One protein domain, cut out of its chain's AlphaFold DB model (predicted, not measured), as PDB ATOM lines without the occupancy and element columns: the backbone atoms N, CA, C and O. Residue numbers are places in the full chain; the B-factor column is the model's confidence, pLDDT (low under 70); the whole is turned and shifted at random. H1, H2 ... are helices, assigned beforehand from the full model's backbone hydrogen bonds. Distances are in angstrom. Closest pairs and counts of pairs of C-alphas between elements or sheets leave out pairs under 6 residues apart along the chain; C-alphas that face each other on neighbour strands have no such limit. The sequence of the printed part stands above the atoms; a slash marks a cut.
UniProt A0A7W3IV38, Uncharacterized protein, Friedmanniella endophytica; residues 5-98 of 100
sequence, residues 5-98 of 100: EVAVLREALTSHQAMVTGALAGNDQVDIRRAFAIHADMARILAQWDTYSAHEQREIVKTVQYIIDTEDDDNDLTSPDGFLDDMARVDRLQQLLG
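AT A GLANCE: This is residues 5 to 98 of the 100 residues of an uncharacterized protein of Friedmanniella endophytica (UniProt A0A7W3IV38). What would one see first? Four helices stand side by side as an elongated up-and-down bundle, each running against the one before it in the chain; across the bundle H1 and H4 lie at opposite corners, with H2 and H3 between them. The links H1 to H2 and H3 to H4 are at one end, and the link H2 to H3 is at the other. What is it made of? The printed part has 94 residues with four named helices, in the order H1, H2, H3, H4, and no named strand; its class is all helix. How large is it? It is compact, with a radius of gyration of the C-alphas of 13.0 A, and its C-alphas span 40 by 22 by 19 A.

IN THESE COORDINATES: Where is the longest helix? H1, residues 5 to 23, measures 27.2 A from its first C-alpha, at (-24.253, -48.210, 35.997), to its last, at (-37.581, -30.173, 51.336). Where are the other three? H2 is residues 32 to 46, 20.8 A long, and H3 is residues 54 to 67, 20.2 A long. H4 is residues 84 to 97, 19.9 A long, with C-alpha 97 at (-9.624, -42.191, 45.493).

HOW THE PARTS SIT: What does H1 touch? H1 and H2 form a helical hairpin: they touch, closest at the C-alphas of Val 6 and Leu 46, 6.7 A apart, at a shallow tilt of 7 degrees, opposite ways. With residues 9 to 13 alone, H1 only just touches residues 61 to 64 of H3, with 3 pairs of C-alphas within 8 A; the closest are those of Leu 9 and Val 64, 7.0 A apart, and the two helices run the same way at a shallow tilt of 18 degrees. How does H4 sit? H4 touches H2 with residues 84 to 90 alone, closest at the C-alphas of Ile 38 and Met 87, 6.2 A apart, at a shallow tilt of 21 degrees, the same way. H3 and H4 form a second helical hairpin, closest at the C-alphas of Ile 67 and Asp 86, 6.0 A apart, at a shallow tilt of 10 degrees, opposite ways. Which pairs do not clearly meet? H2 and H3 are close but not clearly touching, with the closest C-alphas, those of Met 42 and Val 64, 7.8 A apart; H1 and H4 are apart. What do the backbones show? In H1, H2, H3 and H4 every O i to N i+4 pair is within hydrogen-bond range.

THE WHOLE: How far does it reach? The two C-alphas farthest apart, those of Gly 26 and Ser 53, are 40.9 A apart. Is the chain cut, and which links are long? The printed part has no cut; the link H3 to H4, residues 68 to 83, is long, and the other two are short. Where is confidence low? The model's pLDDT is under 70 at residues 70 to 76 and residue 80, and its mean over the printed part is 87.5.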
ATOM      1  N   GLU A   5     -24.318 -48.327  34.534       85.19
ATOM      2  CA  GLU A   5     -24.253 -48.210  35.997       85.19
ATOM      3  C   GLU A   5     -23.945 -46.778  36.445       85.19
ATOM      4  O   GLU A   5     -24.600 -46.258  37.347       85.19
ATOM      5  N   VAL A   6     -22.994 -46.101  35.791       93.25
ATOM      6  CA  VAL A   6     -22.672 -44.707  36.128       93.25
ATOM      7  C   VAL A   6     -23.825 -43.768  35.762       93.25
ATOM      8  O   VAL A   6     -24.058 -42.789  36.471       93.25
ATOM      9  N   ALA A   7     -24.585 -44.070  34.702       93.81
ATOM     10  CA  ALA A   7     -25.796 -43.330  34.358       93.81
ATOM     11  C   ALA A   7     -26.855 -43.438  35.466       93.81
ATOM     12  O   ALA A   7     -27.361 -42.408  35.912       93.81
ATOM     13  N   VAL A   8     -27.102 -44.648  35.982       94.44
ATOM     14  CA  VAL A   8     -28.028 -44.876  37.105       94.44
ATOM     15  C   VAL A   8     -27.587 -44.121  38.361       94.44
ATOM     16  O   VAL A   8     -28.408 -43.470  39.002       94.44
ATOM     17  N   LEU A   9     -26.294 -44.137  38.703       95.25
ATOM     18  CA  LEU A   9     -25.785 -43.398  39.869       95.25
ATOM     19  C   LEU A   9     -25.967 -41.880  39.721       95.25
ATOM     20  O   LEU A   9     -26.338 -41.200  40.678       95.25
ATOM     21  N   ARG A  10     -25.737 -41.335  38.520       95.19
ATOM     22  CA  ARG A  10     -25.953 -39.906  38.232       95.19
ATOM     23  C   ARG A  10     -27.430 -39.527  38.325       95.19
ATOM     24  O   ARG A  10     -27.752 -38.473  38.876       95.19
ATOM     25  N   GLU A  11     -28.318 -40.369  37.809       95.25
ATOM     26  CA  GLU A  11     -29.767 -40.162  37.889       95.25
ATOM     27  C   GLU A  11     -30.270 -40.224  39.338       95.25
ATOM     28  O   GLU A  11     -31.047 -39.360  39.753       95.25
ATOM     29  N   ALA A  12     -29.768 -41.174  40.132       94.06
ATOM     30  CA  ALA A  12     -30.087 -41.288  41.553       94.06
ATOM     31  C   ALA A  12     -29.678 -40.027  42.329       94.06
ATOM     32  O   ALA A  12     -30.504 -39.438  43.023       94.06
ATOM     33  N   LEU A  13     -28.443 -39.545  42.143       93.94
ATOM     34  CA  LEU A  13     -27.974 -38.306  42.775       93.94
ATOM     35  C   LEU A  13     -28.776 -37.081  42.324       93.94
ATOM     36  O   LEU A  13     -29.079 -36.217  43.140       93.94
ATOM     37  N   THR A  14     -29.147 -37.007  41.045       94.25
ATOM     38  CA  THR A  14     -29.978 -35.908  40.524       94.25
ATOM     39  C   THR A  14     -31.363 -35.911  41.171       94.25
ATOM     40  O   THR A  14     -31.874 -34.863  41.566       94.25
ATOM     41  N   SER A  15     -31.961 -37.094  41.318       93.06
ATOM     42  CA  SER A  15     -33.265 -37.267  41.963       93.06
ATOM     43  C   SER A  15     -33.207 -36.905  43.447       93.06
ATOM     44  O   SER A  15     -34.068 -36.170  43.931       93.06
ATOM     45  N   HIS A  16     -32.155 -37.337  44.145       91.94
ATOM     46  CA  HIS A  16     -31.905 -36.969  45.534       91.94
ATOM     47  C   HIS A  16     -31.752 -35.450  45.701       91.94
ATOM     48  O   HIS A  16     -32.452 -34.840  46.503       91.94
ATOM     49  N   GLN A  17     -30.942 -34.797  44.861       91.06
ATOM     50  CA  GLN A  17     -30.766 -33.343  44.908       91.06
ATOM     51  C   GLN A  17     -32.092 -32.590  44.716       91.06
ATOM     52  O   GLN A  17     -32.341 -31.580  45.382       91.06
ATOM     53  N   ALA A  18     -32.956 -33.066  43.814       90.38
ATOM     54  CA  ALA A  18     -34.277 -32.485  43.596       90.38
ATOM     55  C   ALA A  18     -35.184 -32.640  44.828       90.38
ATOM     56  O   ALA A  18     -35.875 -31.688  45.195       90.38
ATOM     57  N   MET A  19     -35.144 -33.797  45.494       88.19
ATOM     58  CA  MET A  19     -35.864 -34.040  46.745       88.19
ATOM     59  C   MET A  19     -35.384 -33.110  47.867       88.19
ATOM     60  O   MET A  19     -36.212 -32.419  48.459       88.19
ATOM     61  N   VAL A  20     -34.069 -33.016  48.106       87.31
ATOM     62  CA  VAL A  20     -33.490 -32.111  49.119       87.31
ATOM     63  C   VAL A  20     -33.866 -30.654  48.825       87.31
ATOM     64  O   VAL A  20     -34.270 -29.905  49.715       87.31
ATOM     65  N   THR A  21     -33.815 -30.249  47.553       87.19
ATOM     66  CA  THR A  21     -34.238 -28.902  47.132       87.19
ATOM     67  C   THR A  21     -35.731 -28.669  47.385       87.19
ATOM     68  O   THR A  21     -36.128 -27.566  47.752       87.19
ATOM     69  N   GLY A  22     -36.574 -29.692  47.213       84.88
ATOM     70  CA  GLY A  22     -37.997 -29.637  47.543       84.88
ATOM     71  C   GLY A  22     -38.262 -29.532  49.048       84.88
ATOM     72  O   GLY A  22     -39.158 -28.793  49.455       84.88
ATOM     73  N   ALA A  23     -37.460 -30.205  49.878       81.50
ATOM     74  CA  ALA A  23     -37.581 -30.173  51.336       81.50
ATOM     75  C   ALA A  23     -37.373 -28.762  51.918       81.50
ATOM     76  O   ALA A  23     -38.053 -28.388  52.874       81.50
ATOM     77  N   LEU A  24     -36.542 -27.926  51.280       76.00
ATOM     78  CA  LEU A  24     -36.358 -26.517  51.661       76.00
ATOM     79  C   LEU A  24     -37.643 -25.684  51.631       76.00
ATOM     80  O   LEU A  24     -37.747 -24.690  52.347       76.00
ATOM     81  N   ALA A  25     -38.628 -26.054  50.808       72.50
ATOM     82  CA  ALA A  25     -39.905 -25.346  50.777       72.50
ATOM     83  C   ALA A  25     -40.726 -25.557  52.067       72.50
ATOM     84  O   ALA A  25     -41.650 -24.785  52.325       72.50
ATOM     85  N   GLY A  26     -40.401 -26.589  52.857       70.19
ATOM     86  CA  GLY A  26     -41.088 -26.957  54.097       70.19
ATOM     87  C   GLY A  26     -40.226 -26.922  55.364       70.19
ATOM     88  O   GLY A  26     -40.796 -26.990  56.451       70.19
ATOM     89  N   ASN A  27     -38.898 -26.810  55.251       71.75
ATOM     90  CA  ASN A  27     -37.982 -26.792  56.391       71.75
ATOM     91  C   ASN A  27     -36.752 -25.902  56.123       71.75
ATOM     92  O   ASN A  27     -35.948 -26.186  55.237       71.75
ATOM     93  N   ASP A  28     -36.593 -24.839  56.913       70.50
ATOM     94  CA  ASP A  28     -35.472 -23.892  56.824       70.50
ATOM     95  C   ASP A  28     -34.188 -24.391  57.502       70.50
ATOM     96  O   ASP A  28     -33.138 -23.763  57.364       70.50
ATOM     97  N   GLN A  29     -34.258 -25.522  58.207       73.44
ATOM     98  CA  GLN A  29     -33.120 -26.120  58.902       73.44
ATOM     99  C   GLN A  29     -32.282 -27.031  58.009       73.44
ATOM    100  O   GLN A  29     -31.175 -27.378  58.396       73.44
ATOM    101  N   VAL A  30     -32.761 -27.392  56.816       77.69
ATOM    102  CA  VAL A  30     -31.997 -28.227  55.878       77.69
ATOM    103  C   VAL A  30     -30.725 -27.490  55.456       77.69
ATOM    104  O   VAL A  30     -30.789 -26.426  54.828       77.69
ATOM    105  N   ASP A  31     -29.554 -28.066  55.739       82.19
ATOM    106  CA  ASP A  31     -28.279 -27.502  55.289       82.19
ATOM    107  C   ASP A  31     -28.023 -27.820  53.808       82.19
ATOM    108  O   ASP A  31     -27.215 -28.671  53.425       82.19
ATOM    109  N   ILE A  32     -28.700 -27.068  52.942       84.06
ATOM    110  CA  ILE A  32     -28.590 -27.217  51.488       84.06
ATOM    111  C   ILE A  32     -27.167 -27.001  50.966       84.06
ATOM    112  O   ILE A  32     -26.812 -27.496  49.896       84.06
ATOM    113  N   ARG A  33     -26.329 -26.247  51.690       87.00
ATOM    114  CA  ARG A  33     -24.954 -25.994  51.249       87.00
ATOM    115  C   ARG A  33     -24.134 -27.271  51.334       87.00
ATOM    116  O   ARG A  33     -23.401 -27.555  50.389       87.00
ATOM    117  N   ARG A  34     -24.286 -28.036  52.419       89.44
ATOM    118  CA  ARG A  34     -23.642 -29.347  52.569       89.44
ATOM    119  C   ARG A  34     -24.157 -30.332  51.529       89.44
ATOM    120  O   ARG A  34     -23.345 -30.906  50.810       89.44
ATOM    121  N   ALA A  35     -25.476 -30.415  51.344       88.56
ATOM    122  CA  ALA A  35     -26.065 -31.275  50.318       88.56
ATOM    123  C   ALA A  35     -25.505 -30.977  48.915       88.56
ATOM    124  O   ALA A  35     -25.066 -31.874  48.197       88.56
ATOM    125  N   PHE A  36     -25.443 -29.705  48.511       90.88
ATOM    126  CA  PHE A  36     -24.882 -29.339  47.207       90.88
ATOM    127  C   PHE A  36     -23.382 -29.610  47.088       90.88
ATOM    128  O   PHE A  36     -22.934 -29.974  46.000       90.88
ATOM    129  N   ALA A  37     -22.610 -29.466  48.168       93.44
ATOM    130  CA  ALA A  37     -21.198 -29.836  48.172       93.44
ATOM    131  C   ALA A  37     -21.020 -31.346  47.933       93.44
ATOM    132  O   ALA A  37     -20.292 -31.730  47.018       93.44
ATOM    133  N   ILE A  38     -21.774 -32.182  48.657       93.38
ATOM    134  CA  ILE A  38     -21.812 -33.642  48.478       93.38
ATOM    135  C   ILE A  38     -22.134 -34.004  47.022       93.38
ATOM    136  O   ILE A  38     -21.395 -34.755  46.382       93.38
ATOM    137  N   HIS A  39     -23.196 -33.423  46.454       94.25
ATOM    138  CA  HIS A  39     -23.586 -33.683  45.066       94.25
ATOM    139  C   HIS A  39     -22.511 -33.267  44.055       94.25
ATOM    140  O   HIS A  39     -22.244 -34.009  43.105       94.25
ATOM    141  N   ALA A  40     -21.878 -32.108  44.249       95.00
ATOM    142  CA  ALA A  40     -20.807 -31.634  43.377       95.00
ATOM    143  C   ALA A  40     -19.582 -32.561  43.424       95.00
ATOM    144  O   ALA A  40     -19.013 -32.899  42.379       95.00
ATOM    145  N   ASP A  41     -19.204 -33.018  44.615       96.06
ATOM    146  CA  ASP A  41     -18.085 -33.932  44.798       96.06
ATOM    147  C   ASP A  41     -18.351 -35.307  44.194       96.06
ATOM    148  O   ASP A  41     -17.509 -35.831  43.457       96.06
ATOM    149  N   MET A  42     -19.546 -35.859  44.401       96.75
ATOM    150  CA  MET A  42     -19.933 -37.126  43.788       96.75
ATOM    151  C   MET A  42     -20.018 -37.023  42.263       96.75
ATOM    152  O   MET A  42     -19.569 -37.932  41.566       96.75
ATOM    153  N   ALA A  43     -20.508 -35.907  41.715       95.69
ATOM    154  CA  ALA A  43     -20.506 -35.681  40.271       95.69
ATOM    155  C   ALA A  43     -19.081 -35.678  39.692       95.69
ATOM    156  O   ALA A  43     -18.831 -36.286  38.647       95.69
ATOM    157  N   ARG A  44     -18.128 -35.044  40.390       95.50
ATOM    158  CA  ARG A  44     -16.709 -35.027  40.010       95.50
ATOM    159  C   ARG A  44     -16.081 -36.423  40.049       95.50
ATOM    160  O   ARG A  44     -15.316 -36.758  39.145       95.50
ATOM    161  N   ILE A  45     -16.414 -37.229  41.057       96.31
ATOM    162  CA  ILE A  45     -15.974 -38.626  41.165       96.31
ATOM    163  C   ILE A  45     -16.552 -39.445  40.003       96.31
ATOM    164  O   ILE A  45     -15.810 -40.040  39.229       96.31
ATOM    165  N   LEU A  46     -17.868 -39.409  39.784       95.50
ATOM    166  CA  LEU A  46     -18.523 -40.178  38.716       95.50
ATOM    167  C   LEU A  46     -18.091 -39.757  37.302       95.50
ATOM    168  O   LEU A  46     -18.279 -40.521  36.356       95.50
ATOM    169  N   ALA A  47     -17.527 -38.564  37.112       94.88
ATOM    170  CA  ALA A  47     -16.940 -38.152  35.835       94.88
ATOM    171  C   ALA A  47     -15.662 -38.933  35.477       94.88
ATOM    172  O   ALA A  47     -15.301 -39.002  34.306       94.88
ATOM    173  N   GLN A  48     -14.995 -39.532  36.465       94.62
ATOM    174  CA  GLN A  48     -13.753 -40.292  36.310       94.62
ATOM    175  C   GLN A  48     -13.970 -41.806  36.465       94.62
ATOM    176  O   GLN A  48     -13.009 -42.548  36.647       94.62
ATOM    177  N   TRP A  49     -15.222 -42.272  36.380       94.19
ATOM    178  CA  TRP A  49     -15.636 -43.653  36.649       94.19
ATOM    179  C   TRP A  49     -14.730 -44.735  36.038       94.19
ATOM    180  O   TRP A  49     -14.329 -45.674  36.729       94.19
ATOM    181  N   ASP A  50     -14.364 -44.573  34.765       94.19
ATOM    182  CA  ASP A  50     -13.571 -45.552  34.011       94.19
ATOM    183  C   ASP A  50     -12.097 -45.613  34.437       94.19
ATOM    184  O   ASP A  50     -11.372 -46.527  34.046       94.19
ATOM    185  N   THR A  51     -11.636 -44.645  35.233       94.06
ATOM    186  CA  THR A  51     -10.263 -44.609  35.758       94.06
ATOM    187  C   THR A  51     -10.099 -45.421  37.040       94.06
ATOM    188  O   THR A  51      -8.977 -45.755  37.412       94.06
ATOM    189  N   TYR A  52     -11.207 -45.765  37.698       95.06
ATOM    190  CA  TYR A  52     -11.200 -46.461  38.974       95.06
ATOM    191  C   TYR A  52     -11.157 -47.978  38.808       95.06
ATOM    192  O   TYR A  52     -11.771 -48.568  37.919       95.06
ATOM    193  N   SER A  53     -10.468 -48.635  39.731       95.38
ATOM    194  CA  SER A  53     -10.507 -50.081  39.885       95.38
ATOM    195  C   SER A  53     -11.903 -50.566  40.287       95.38
ATOM    196  O   SER A  53     -12.699 -49.851  40.894       95.38
ATOM    197  N   ALA A  54     -12.179 -51.851  40.055       94.69
ATOM    198  CA  ALA A  54     -13.434 -52.467  40.487       94.69
ATOM    199  C   ALA A  54     -13.660 -52.393  42.012       94.69
ATOM    200  O   ALA A  54     -14.793 -52.500  42.476       94.69
ATOM    201  N   HIS A  55     -12.598 -52.267  42.815       96.00
ATOM    202  CA  HIS A  55     -12.743 -52.055  44.254       96.00
ATOM    203  C   HIS A  55     -13.229 -50.639  44.559       96.00
ATOM    204  O   HIS A  55     -14.222 -50.494  45.264       96.00
ATOM    205  N   GLU A  56     -12.590 -49.631  43.974       96.81
ATOM    206  CA  GLU A  56     -12.958 -48.221  44.129       96.81
ATOM    207  C   GLU A  56     -14.373 -47.948  43.606       96.81
ATOM    208  O   GLU A  56     -15.177 -47.344  44.308       96.81
ATOM    209  N   GLN A  57     -14.739 -48.499  42.444       96.62
ATOM    210  CA  GLN A  57     -16.102 -48.423  41.903       96.62
ATOM    211  C   GLN A  57     -17.157 -48.968  42.879       96.62
ATOM    212  O   GLN A  57     -18.230 -48.385  43.022       96.62
ATOM    213  N   ARG A  58     -16.856 -50.052  43.609       96.06
ATOM    214  CA  ARG A  58     -17.763 -50.581  44.642       96.06
ATOM    215  C   ARG A  58     -17.899 -49.642  45.837       96.06
ATOM    216  O   ARG A  58     -18.995 -49.530  46.377       96.06
ATOM    217  N   GLU A  59     -16.822 -48.987  46.260       97.25
ATOM    218  CA  GLU A  59     -16.887 -48.013  47.357       97.25
ATOM    219  C   GLU A  59     -17.643 -46.739  46.944       97.25
ATOM    220  O   GLU A  59     -18.413 -46.200  47.742       97.25
ATOM    221  N   ILE A  60     -17.532 -46.322  45.679       96.25
ATOM    222  CA  ILE A  60     -18.346 -45.240  45.106       96.25
ATOM    223  C   ILE A  60     -19.833 -45.606  45.159       96.25
ATOM    224  O   ILE A  60     -20.628 -44.827  45.678       96.25
ATOM    225  N   VAL A  61     -20.212 -46.799  44.682       96.00
ATOM    226  CA  VAL A  61     -21.614 -47.266  44.705       96.00
ATOM    227  C   VAL A  61     -22.174 -47.271  46.127       96.00
ATOM    228  O   VAL A  61     -23.257 -46.740  46.346       96.00
ATOM    229  N   LYS A  62     -21.433 -47.813  47.100       94.88
ATOM    230  CA  LYS A  62     -21.854 -47.822  48.512       94.88
ATOM    231  C   LYS A  62     -22.047 -46.417  49.075       94.88
ATOM    232  O   LYS A  62     -22.935 -46.207  49.887       94.88
ATOM    233  N   THR A  63     -21.195 -45.478  48.674       95.12
ATOM    234  CA  THR A  63     -21.284 -44.089  49.135       95.12
ATOM    235  C   THR A  63     -22.501 -43.397  48.534       95.12
ATOM    236  O   THR A  63     -23.224 -42.736  49.263       95.12
ATOM    237  N   VAL A  64     -22.795 -43.614  47.245       94.69
ATOM    238  CA  VAL A  64     -24.045 -43.125  46.637       94.69
ATOM    239  C   VAL A  64     -25.263 -43.720  47.339       94.69
ATOM    240  O   VAL A  64     -26.195 -42.987  47.623       94.69
ATOM    241  N   GLN A  65     -25.255 -45.026  47.622       92.31
ATOM    242  CA  GLN A  65     -26.361 -45.695  48.315       92.31
ATOM    243  C   GLN A  65     -26.618 -45.124  49.705       92.31
ATOM    244  O   GLN A  65     -27.774 -44.987  50.064       92.31
ATOM    245  N   TYR A  66     -25.556 -44.794  50.443       90.62
ATOM    246  CA  TYR A  66     -25.661 -44.136  51.743       90.62
ATOM    247  C   TYR A  66     -26.326 -42.762  51.602       90.62
ATOM    248  O   TYR A  66     -27.382 -42.544  52.164       90.62
ATOM    249  N   ILE A  67     -25.787 -41.904  50.728       90.06
ATOM    250  CA  ILE A  67     -26.251 -40.514  50.557       90.06
ATOM    251  C   ILE A  67     -27.715 -40.405  50.128       90.06
ATOM    252  O   ILE A  67     -28.375 -39.414  50.408       90.06
ATOM    253  N   ILE A  68     -28.222 -41.362  49.348       89.44
ATOM    254  CA  ILE A  68     -29.618 -41.310  48.888       89.44
ATOM    255  C   ILE A  68     -30.601 -41.911  49.898       89.44
ATOM    256  O   ILE A  68     -31.809 -41.806  49.679       89.44
ATOM    257  N   ASP A  69     -30.104 -42.577  50.941       84.25
ATOM    258  CA  ASP A  69     -30.906 -43.204  51.987       84.25
ATOM    259  C   ASP A  69     -31.162 -42.202  53.118       84.25
ATOM    260  O   ASP A  69     -30.607 -42.302  54.201       84.25
ATOM    261  N   THR A  70     -32.034 -41.225  52.856       64.81
ATOM    262  CA  THR A  70     -32.327 -40.087  53.754       64.81
ATOM    263  C   THR A  70     -33.024 -40.442  55.081       64.81
ATOM    264  O   THR A  70     -33.481 -39.556  55.807       64.81
ATOM    265  N   GLU A  71     -33.223 -41.733  55.357       58.31
ATOM    266  CA  GLU A  71     -33.733 -42.273  56.627       58.31
ATOM    267  C   GLU A  71     -32.644 -43.085  57.349       58.31
ATOM    268  O   GLU A  71     -32.909 -44.169  57.876       58.31
ATOM    269  N   ASP A  72     -31.413 -42.583  57.361       59.22
ATOM    270  CA  ASP A  72     -30.321 -43.198  58.105       59.22
ATOM    271  C   ASP A  72     -30.296 -42.760  59.591       59.22
ATOM    272  O   ASP A  72     -31.330 -42.413  60.179       59.22
ATOM    273  N   ASP A  73     -29.141 -42.883  60.255       53.69
ATOM    274  CA  ASP A  73     -29.003 -42.651  61.696       53.69
ATOM    275  C   ASP A  73     -29.318 -41.189  62.113       53.69
ATOM    276  O   ASP A  73     -29.736 -40.983  63.259       53.69
ATOM    277  N   ASP A  74     -29.196 -40.197  61.216       61.09
ATOM    278  CA  ASP A  74     -29.452 -38.771  61.478       61.09
ATOM    279  C   ASP A  74     -30.332 -38.142  60.378       61.09
ATOM    280  O   ASP A  74     -29.827 -37.617  59.408       61.09
ATOM    281  N   ASN A  75     -31.659 -38.081  60.560       68.94
ATOM    282  CA  ASN A  75     -32.594 -37.621  59.513       68.94
ATOM    283  C   ASN A  75     -32.187 -36.308  58.795       68.94
ATOM    284  O   ASN A  75     -32.410 -35.192  59.302       68.94
ATOM    285  N   ASP A  76     -31.709 -36.470  57.559       69.44
ATOM    286  CA  ASP A  76     -31.068 -35.433  56.750       69.44
ATOM    287  C   ASP A  76     -31.923 -34.200  56.499       69.44
ATOM    288  O   ASP A  76     -31.463 -33.059  56.386       69.44
ATOM    289  N   LEU A  77     -33.225 -34.436  56.396       72.62
ATOM    290  CA  LEU A  77     -34.193 -33.445  55.954       72.62
ATOM    291  C   LEU A  77     -34.843 -32.702  57.118       72.62
ATOM    292  O   LEU A  77     -35.634 -31.782  56.894       72.62
ATOM    293  N   THR A  78     -34.547 -33.095  58.357       71.00
ATOM    294  CA  THR A  78     -35.158 -32.512  59.561       71.00
ATOM    295  C   THR A  78     -34.155 -31.978  60.575       71.00
ATOM    296  O   THR A  78     -34.568 -31.261  61.487       71.00
ATOM    297  N   SER A  79     -32.859 -32.246  60.389       70.06
ATOM    298  CA  SER A  79     -31.784 -31.794  61.273       70.06
ATOM    299  C   SER A  79     -30.876 -30.750  60.600       70.06
ATOM    300  O   SER A  79     -30.490 -30.934  59.446       70.06
ATOM    301  N   PRO A  80     -30.440 -29.691  61.315       66.00
ATOM    302  CA  PRO A  80     -29.419 -28.757  60.821       66.00
ATOM    303  C   PRO A  80     -28.044 -29.394  60.596       66.00
ATOM    304  O   PRO A  80     -27.177 -28.787  59.965       66.00
ATOM    305  N   ASP A  81     -27.841 -30.608  61.101       72.19
ATOM    306  CA  ASP A  81     -26.599 -31.366  60.993       72.19
ATOM    307  C   ASP A  81     -26.736 -32.637  60.140       72.19
ATOM    308  O   ASP A  81     -25.748 -33.345  59.972       72.19
ATOM    309  N   GLY A  82     -27.907 -32.886  59.546       75.19
ATOM    310  CA  GLY A  82     -28.243 -34.113  58.811       75.19
ATOM    311  C   GLY A  82     -27.540 -34.304  57.455       75.19
ATOM    312  O   GLY A  82     -28.082 -34.887  56.548       75.19
ATOM    313  N   PHE A  83     -26.370 -33.710  57.240       86.25
ATOM    314  CA  PHE A  83     -25.502 -34.069  56.103       86.25
ATOM    315  C   PHE A  83     -24.032 -34.158  56.542       86.25
ATOM    316  O   PHE A  83     -23.110 -34.144  55.720       86.25
ATOM    317  N   LEU A  84     -23.759 -34.107  57.850       88.06
ATOM    318  CA  LEU A  84     -22.392 -34.089  58.375       88.06
ATOM    319  C   LEU A  84     -21.697 -35.438  58.202       88.06
ATOM    320  O   LEU A  84     -20.502 -35.503  57.901       88.06
ATOM    321  N   ASP A  85     -22.429 -36.511  58.420       87.44
ATOM    322  CA  ASP A  85     -21.997 -37.888  58.270       87.44
ATOM    323  C   ASP A  85     -21.870 -38.288  56.791       87.44
ATOM    324  O   ASP A  85     -20.857 -38.908  56.434       87.44
ATOM    325  N   ASP A  86     -22.772 -37.817  55.920       90.12
ATOM    326  CA  ASP A  86     -22.618 -37.875  54.462       90.12
ATOM    327  C   ASP A  86     -21.331 -37.206  54.002       90.12
ATOM    328  O   ASP A  86     -20.531 -37.805  53.277       90.12
ATOM    329  N   MET A  87     -21.084 -35.971  54.454       92.00
ATOM    330  CA  MET A  87     -19.843 -35.258  54.154       92.00
ATOM    331  C   MET A  87     -18.633 -36.070  54.612       92.00
ATOM    332  O   MET A  87     -17.707 -36.295  53.835       92.00
ATOM    333  N   ALA A  88     -18.657 -36.602  55.837       92.12
ATOM    334  CA  ALA A  88     -17.577 -37.449  56.332       92.12
ATOM    335  C   ALA A  88     -17.413 -38.733  55.495       92.12
ATOM    336  O   ALA A  88     -16.312 -39.288  55.393       92.12
ATOM    337  N   ARG A  89     -18.490 -39.259  54.903       92.75
ATOM    338  CA  ARG A  89     -18.454 -40.407  53.990       92.75
ATOM    339  C   ARG A  89     -17.805 -40.039  52.661       92.75
ATOM    340  O   ARG A  89     -16.913 -40.774  52.232       92.75
ATOM    341  N   VAL A  90     -18.176 -38.904  52.077       94.50
ATOM    342  CA  VAL A  90     -17.571 -38.368  50.851       94.50
ATOM    343  C   VAL A  90     -16.090 -38.066  51.060       94.50
ATOM    344  O   VAL A  90     -15.278 -38.492  50.242       94.50
ATOM    345  N   ASP A  91     -15.707 -37.451  52.177       95.19
ATOM    346  CA  ASP A  91     -14.306 -37.150  52.498       95.19
ATOM    347  C   ASP A  91     -13.453 -38.426  52.572       95.19
ATOM    348  O   ASP A  91     -12.352 -38.497  52.020       95.19
ATOM    349  N   ARG A  92     -13.968 -39.479  53.220       95.12
ATOM    350  CA  ARG A  92     -13.289 -40.787  53.276       95.12
ATOM    351  C   ARG A  92     -13.157 -41.418  51.894       95.12
ATOM    352  O   ARG A  92     -12.117 -42.006  51.595       95.12
ATOM    353  N   LEU A  93     -14.189 -41.303  51.060       97.00
ATOM    354  CA  LEU A  93     -14.143 -41.786  49.684       97.00
ATOM    355  C   LEU A  93     -13.102 -41.007  48.871       97.00
ATOM    356  O   LEU A  93     -12.283 -41.614  48.194       97.00
ATOM    357  N   GLN A  94     -13.073 -39.682  48.968       96.12
ATOM    358  CA  GLN A  94     -12.089 -38.844  48.283       96.12
ATOM    359  C   GLN A  94     -10.653 -39.210  48.658       96.12
ATOM    360  O   GLN A  94      -9.817 -39.361  47.768       96.12
ATOM    361  N   GLN A  95     -10.383 -39.440  49.946       95.56
ATOM    362  CA  GLN A  95      -9.076 -39.907  50.414       95.56
ATOM    363  C   GLN A  95      -8.705 -41.268  49.815       95.56
ATOM    364  O   GLN A  95      -7.568 -41.452  49.381       95.56
ATOM    365  N   LEU A  96      -9.657 -42.205  49.754       95.31
ATOM    366  CA  LEU A  96      -9.456 -43.507  49.116       95.31
ATOM    367  C   LEU A  96      -9.116 -43.362  47.625       95.31
ATOM    368  O   LEU A  96      -8.242 -44.068  47.132       95.31
ATOM    369  N   LEU A  97      -9.784 -42.439  46.930       95.19
ATOM    370  CA  LEU A  97      -9.624 -42.191  45.493       95.19
ATOM    371  C   LEU A  97      -8.455 -41.246  45.152       95.19
ATOM    372  O   LEU A  97      -8.211 -40.980  43.976       95.19
ATOM    373  N   GLY A  98      -7.746 -40.708  46.150       92.69
ATOM    374  CA  GLY A  98      -6.594 -39.820  45.955       92.69
ATOM    375  C   GLY A  98      -6.931 -38.369  45.583       92.69
ATOM    376  O   GLY A  98      -6.088 -37.680  45.009       92.69
TER     377      GLY A  98